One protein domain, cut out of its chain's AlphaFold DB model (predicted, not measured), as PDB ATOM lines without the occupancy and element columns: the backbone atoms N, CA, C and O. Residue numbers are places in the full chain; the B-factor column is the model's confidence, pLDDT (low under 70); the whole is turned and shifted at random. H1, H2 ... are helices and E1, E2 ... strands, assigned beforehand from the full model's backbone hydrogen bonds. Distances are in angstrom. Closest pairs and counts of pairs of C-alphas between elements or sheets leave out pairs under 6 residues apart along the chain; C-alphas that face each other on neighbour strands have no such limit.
ATOM      1  N   LYS A 214      -9.152 -53.127  -8.776       92.12
ATOM      2  CA  LYS A 214      -8.254 -54.249  -9.073       92.12
ATOM      3  C   LYS A 214      -7.229 -54.448  -7.961       92.12
ATOM      4  O   LYS A 214      -6.766 -53.457  -7.398       92.12
ATOM      5  N   PRO A 215      -6.821 -55.686  -7.651       95.25
ATOM      6  CA  PRO A 215      -5.775 -55.916  -6.666       95.25
ATOM      7  C   PRO A 215      -4.443 -55.325  -7.140       95.25
ATOM      8  O   PRO A 215      -4.111 -55.344  -8.329       95.25
ATOM      9  N   VAL A 216      -3.662 -54.794  -6.203       95.31
ATOM     10  CA  VAL A 216      -2.373 -54.173  -6.507       95.31
ATOM     11  C   VAL A 216      -1.368 -55.267  -6.852       95.31
ATOM     12  O   VAL A 216      -1.096 -56.157  -6.046       95.31
ATOM     13  N   SER A 217      -0.781 -55.191  -8.044       94.75
ATOM     14  CA  SER A 217       0.349 -56.042  -8.425       94.75
ATOM     15  C   SER A 217       1.668 -55.349  -8.099       94.75
ATOM     16  O   SER A 217       1.811 -54.143  -8.299       94.75
ATOM     17  N   ARG A 218       2.641 -56.104  -7.594       94.50
ATOM     18  CA  ARG A 218       3.992 -55.608  -7.318       94.50
ATOM     19  C   ARG A 218       5.008 -56.419  -8.097       94.50
ATOM     20  O   ARG A 218       4.764 -57.566  -8.470       94.50
ATOM     21  N   GLN A 219       6.162 -55.817  -8.339       96.25
ATOM     22  CA  GLN A 219       7.271 -56.457  -9.026       96.25
ATOM     23  C   GLN A 219       8.399 -56.726  -8.039       96.25
ATOM     24  O   GLN A 219       8.847 -55.832  -7.327       96.25
ATOM     25  N   ARG A 220       8.873 -57.971  -8.008       95.50
ATOM     26  CA  ARG A 220      10.049 -58.372  -7.242       95.50
ATOM     27  C   ARG A 220      11.197 -58.666  -8.193       95.50
ATOM     28  O   ARG A 220      11.099 -59.575  -9.017       95.50
ATOM     29  N   HIS A 221      12.292 -57.932  -8.036       96.69
ATOM     30  CA  HIS A 221      13.546 -58.220  -8.718       96.69
ATOM     31  C   HIS A 221      14.303 -59.330  -7.979       96.69
ATOM     32  O   HIS A 221      14.546 -59.260  -6.774       96.69
ATOM     33  N   LEU A 222      14.636 -60.383  -8.712       94.94
ATOM     34  CA  LEU A 222      15.504 -61.484  -8.313       94.94
ATOM     35  C   LEU A 222      16.834 -61.343  -9.059       94.94
ATOM     36  O   LEU A 222      16.954 -60.557  -9.994       94.94
ATOM     37  N   ARG A 223      17.839 -62.138  -8.679       94.56
ATOM     38  CA  ARG A 223      19.159 -62.103  -9.336       94.56
ATOM     39  C   ARG A 223      19.111 -62.429 -10.834       94.56
ATOM     40  O   ARG A 223      19.966 -61.955 -11.564       94.56
ATOM     41  N   SER A 224      18.145 -63.239 -11.268       95.00
ATOM     42  CA  SER A 224      18.030 -63.723 -12.651       95.00
ATOM     43  C   SER A 224      16.804 -63.205 -13.401       95.00
ATOM     44  O   SER A 224      16.711 -63.393 -14.609       95.00
ATOM     45  N   ALA A 225      15.828 -62.620 -12.705       94.94
ATOM     46  CA  ALA A 225      14.537 -62.298 -13.300       94.94
ATOM     47  C   ALA A 225      13.770 -61.271 -12.473       94.94
ATOM     48  O   ALA A 225      14.032 -61.074 -11.289       94.94
ATOM     49  N   SER A 226      12.746 -60.685 -13.080       96.00
ATOM     50  CA  SER A 226      11.753 -59.874 -12.378       96.00
ATOM     51  C   SER A 226      10.423 -60.611 -12.416       96.00
ATOM     52  O   SER A 226       9.971 -61.000 -13.489       96.00
ATOM     53  N   LYS A 227       9.797 -60.832 -11.257       96.44
ATOM     54  CA  LYS A 227       8.511 -61.534 -11.161       96.44
ATOM     55  C   LYS A 227       7.445 -60.600 -10.608       96.44
ATOM     56  O   LYS A 227       7.635 -60.003  -9.548       96.44
ATOM     57  N   ARG A 228       6.319 -60.495 -11.313       96.06
ATOM     58  CA  ARG A 228       5.124 -59.823 -10.798       96.06
ATOM     59  C   ARG A 228       4.348 -60.771  -9.890       96.06
ATOM     60  O   ARG A 228       4.276 -61.969 -10.158       96.06
ATOM     61  N   TYR A 229       3.796 -60.240  -8.811       95.19
ATOM     62  CA  TYR A 229       2.920 -60.966  -7.903       95.19
ATOM     63  C   TYR A 229       1.774 -60.056  -7.472       95.19
ATOM     64  O   TYR A 229       1.951 -58.851  -7.292       95.19
ATOM     65  N   VAL A 230       0.585 -60.636  -7.352       95.62
ATOM     66  CA  VAL A 230      -0.600 -59.936  -6.859       95.62
ATOM     67  C   VAL A 230      -0.497 -59.836  -5.341       95.62
ATOM     68  O   VAL A 230      -0.041 -60.771  -4.684       95.62
ATOM     69  N   THR A 231      -0.870 -58.689  -4.789       94.81
ATOM     70  CA  THR A 231      -0.961 -58.483  -3.343       94.81
ATOM     71  C   THR A 231      -2.409 -58.555  -2.887       94.81
ATOM     72  O   THR A 231      -3.328 -58.390  -3.683       94.81
ATOM     73  N   GLU A 232      -2.610 -58.780  -1.592       95.06
ATOM     74  CA  GLU A 232      -3.942 -58.779  -0.977       95.06
ATOM     75  C   GLU A 232      -4.563 -57.372  -0.926       95.06
ATOM     76  O   GLU A 232      -5.769 -57.228  -0.740       95.06
ATOM     77  N   ALA A 233      -3.754 -56.323  -1.112       94.44
ATOM     78  CA  ALA A 233      -4.231 -54.951  -1.141       94.44
ATOM     79  C   ALA A 233      -5.043 -54.681  -2.415       94.44
ATOM     80  O   ALA A 233      -4.593 -54.941  -3.533       94.44
ATOM     81  N   ILE A 234      -6.224 -54.098  -2.239       96.19
ATOM     82  CA  ILE A 234      -7.082 -53.654  -3.334       96.19
ATOM     83  C   ILE A 234      -6.657 -52.244  -3.758       96.19
ATOM     84  O   ILE A 234      -6.499 -51.353  -2.924       96.19
ATOM     85  N   GLY A 235      -6.448 -52.056  -5.056       94.69
ATOM     86  CA  GLY A 235      -6.117 -50.775  -5.660       94.69
ATOM     87  C   GLY A 235      -7.319 -49.840  -5.737       94.69
ATOM     88  O   GLY A 235      -8.477 -50.243  -5.609       94.69
ATOM     89  N   LEU A 236      -7.028 -48.564  -5.959       94.06
ATOM     90  CA  LEU A 236      -8.049 -47.546  -6.159       94.06
ATOM     91  C   LEU A 236      -8.710 -47.731  -7.531       94.06
ATOM     92  O   LEU A 236      -8.042 -48.039  -8.519       94.06
ATOM     93  N   SER A 237     -10.028 -47.541  -7.585       94.56
ATOM     94  CA  SER A 237     -10.757 -47.450  -8.852       94.56
ATOM     95  C   SER A 237     -10.514 -46.091  -9.508       94.56
ATOM     96  O   SER A 237     -10.049 -45.150  -8.859       94.56
ATOM     97  N   TYR A 238     -10.880 -45.944 -10.783       93.56
ATOM     98  CA  TYR A 238     -10.759 -44.661 -11.484       93.56
ATOM     99  C   TYR A 238     -11.477 -43.525 -10.738       93.56
ATOM    100  O   TYR A 238     -10.946 -42.423 -10.604       93.56
ATOM    101  N   LEU A 239     -12.668 -43.801 -10.204       92.88
ATOM    102  CA  LEU A 239     -13.450 -42.805  -9.474       92.88
ATOM    103  C   LEU A 239     -12.828 -42.423  -8.122       92.88
ATOM    104  O   LEU A 239     -12.968 -41.274  -7.702       92.88
ATOM    105  N   ASP A 240     -12.091 -43.331  -7.479       92.25
ATOM    106  CA  ASP A 240     -11.372 -43.035  -6.235       92.25
ATOM    107  C   ASP A 240     -10.211 -42.044  -6.457       92.25
ATOM    108  O   ASP A 240      -9.939 -41.213  -5.591       92.25
ATOM    109  N   TYR A 241      -9.554 -42.084  -7.625       91.88
ATOM    110  CA  TYR A 241      -8.503 -41.119  -7.986       91.88
ATOM    111  C   TYR A 241      -9.050 -39.708  -8.237       91.88
ATOM    112  O   TYR A 241      -8.351 -38.717  -8.020       91.88
ATOM    113  N   TYR A 242     -10.304 -39.604  -8.683       91.19
ATOM    114  CA  TYR A 242     -10.923 -38.347  -9.096       91.19
ATOM    115  C   TYR A 242     -12.267 -38.121  -8.384       91.19
ATOM    116  O   TYR A 242     -13.329 -38.145  -9.018       91.19
ATOM    117  N   PRO A 243     -12.260 -37.799  -7.077       86.38
ATOM    118  CA  PRO A 243     -13.488 -37.645  -6.287       86.38
ATOM    119  C   PRO A 243     -14.402 -36.507  -6.786       86.38
ATOM    120  O   PRO A 243     -15.619 -36.512  -6.566       86.38
ATOM    121  N   GLY A 244     -13.838 -35.531  -7.507       88.12
ATOM    122  CA  GLY A 244     -14.606 -34.464  -8.153       88.12
ATOM    123  C   GLY A 244     -15.564 -34.977  -9.232       88.12
ATOM    124  O   GLY A 244     -16.655 -34.425  -9.388       88.12
ATOM    125  N   ILE A 245     -15.204 -36.063  -9.927       86.56
ATOM    126  CA  ILE A 245     -16.050 -36.694 -10.949       86.56
ATOM    127  C   ILE A 245     -17.260 -37.357 -10.285       86.56
ATOM    128  O   ILE A 245     -18.389 -37.083 -10.691       86.56
ATOM    129  N   ILE A 246     -17.047 -38.118  -9.204       83.94
ATOM    130  CA  ILE A 246     -18.129 -38.724  -8.398       83.94
ATOM    131  C   ILE A 246     -19.130 -37.656  -7.960       83.94
ATOM    132  O   ILE A 246     -20.340 -37.811  -8.112       83.94
ATOM    133  N   THR A 247     -18.616 -36.537  -7.452       81.94
ATOM    134  CA  THR A 247     -19.452 -35.438  -6.959       81.94
ATOM    135  C   THR A 247     -20.305 -34.830  -8.075       81.94
ATOM    136  O   THR A 247     -21.465 -34.484  -7.847       81.94
ATOM    137  N   LYS A 248     -19.756 -34.704  -9.289       82.12
ATOM    138  CA  LYS A 248     -20.477 -34.180 -10.457       82.12
ATOM    139  C   LYS A 248     -21.559 -35.149 -10.945       82.12
ATOM    140  O   LYS A 248     -22.637 -34.696 -11.314       82.12
ATOM    141  N   LEU A 249     -21.293 -36.454 -10.891       79.94
ATOM    142  CA  LEU A 249     -22.254 -37.503 -11.244       79.94
ATOM    143  C   LEU A 249     -23.405 -37.580 -10.229       79.94
ATOM    144  O   LEU A 249     -24.567 -37.549 -10.619       79.94
ATOM    145  N   GLY A 250     -23.102 -37.565  -8.926       67.50
ATOM    146  CA  GLY A 250     -24.115 -37.620  -7.863       67.50
ATOM    147  C   GLY A 250     -24.983 -36.362  -7.740       67.50
ATOM    148  O   GLY A 250     -26.106 -36.432  -7.251       67.50
ATOM    149  N   ARG A 251     -24.505 -35.200  -8.210       59.25
ATOM    150  CA  ARG A 251     -25.317 -33.969  -8.293       59.25
ATOM    151  C   ARG A 251     -26.216 -33.911  -9.533       59.25
ATOM    152  O   ARG A 251     -27.083 -33.043  -9.587       59.25
ATOM    153  N   GLY A 252     -26.016 -34.795 -10.513       54.72
ATOM    154  CA  GLY A 252     -26.735 -34.784 -11.791       54.72
ATOM    155  C   GLY A 252     -28.076 -35.526 -11.803       54.72
ATOM    156  O   GLY A 252     -28.841 -35.337 -12.741       54.72
ATOM    157  N   THR A 253     -28.394 -36.337 -10.785       52.19
ATOM    158  CA  THR A 253     -29.605 -37.187 -10.771       52.19
ATOM    159  C   THR A 253     -30.795 -36.598 -10.008       52.19
ATOM    160  O   THR A 253     -31.813 -37.266  -9.859       52.19
ATOM    161  N   CYS A 254     -30.722 -35.343  -9.558       45.09
ATOM    162  CA  CYS A 254     -31.895 -34.609  -9.082       45.09
ATOM    163  C   CYS A 254     -32.435 -33.712 -10.202       45.09
ATOM    164  O   CYS A 254     -32.307 -32.490 -10.148       45.09
ATOM    165  N   LEU A 255     -33.029 -34.323 -11.224       40.88
ATOM    166  CA  LEU A 255     -33.933 -33.638 -12.144       40.88
ATOM    167  C   LEU A 255     -35.318 -34.284 -12.013       40.88
ATOM    168  O   LEU A 255     -35.526 -35.382 -12.513       40.88
ATOM    169  N   SER A 256     -36.176 -33.572 -11.266       35.19
ATOM    170  CA  SER A 256     -37.650 -33.490 -11.331       35.19
ATOM    171  C   SER A 256     -38.420 -34.727 -11.798       35.19
ATOM    172  O   SER A 256     -38.562 -34.876 -13.031       35.19
TER     173      SER A 256
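Overview. This is residues 214 to 256 of the 256 residues of the protein "Hypothetical protein" of Miscanthus lutarioriparius (UniProt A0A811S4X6). A two-stranded hairpin, E1 and E2, makes one end of a long thin rod, and two short helices, H1 and H2, follow it in line toward a free tail, residues 251 to 256. The 43 printed residues hold E1, E2, H1 and H2 in that order, mixed in class, with an antiparallel sheet E1 - E2. The whole is extended, with a radius of gyration of the C-alphas of 18.2 A and spans of 63 by 15 by 9 A.

Along the chain. E1, residues 215 to 221, begins at C-alpha (-5.775, -55.916, -6.666) and is 19.6 A long. E2, residues 226 to 234, is 21.8 A long and bends by 52 degrees at residue 231. H1 is residues 238 to 241, 5.5 A. H2, residues 243 to 250, is 10.7 A long and ends at C-alpha (-24.115, -37.620, -7.863).

Arrangement. E1 and E2 form a hairpin, antiparallel at 151 degrees; N 218 and O 229 are within hydrogen-bond range at 2.8 A. H1 and H2 are close but not clearly touching, their closest C-alphas, Leu 239 and Ile 246, 6.3 A apart. H2 is apart from E1 and E2. In H2 every O i to N i+4 pair is within hydrogen-bond range; H1 is too short for such a pair.

Size, cuts and confidence. The C-alphas farthest apart, Arg 223 and Ser 256, are 63.6 A apart. The printed part has no cut, and its three links are tight. Residues 250 to 256 have pLDDT under 70.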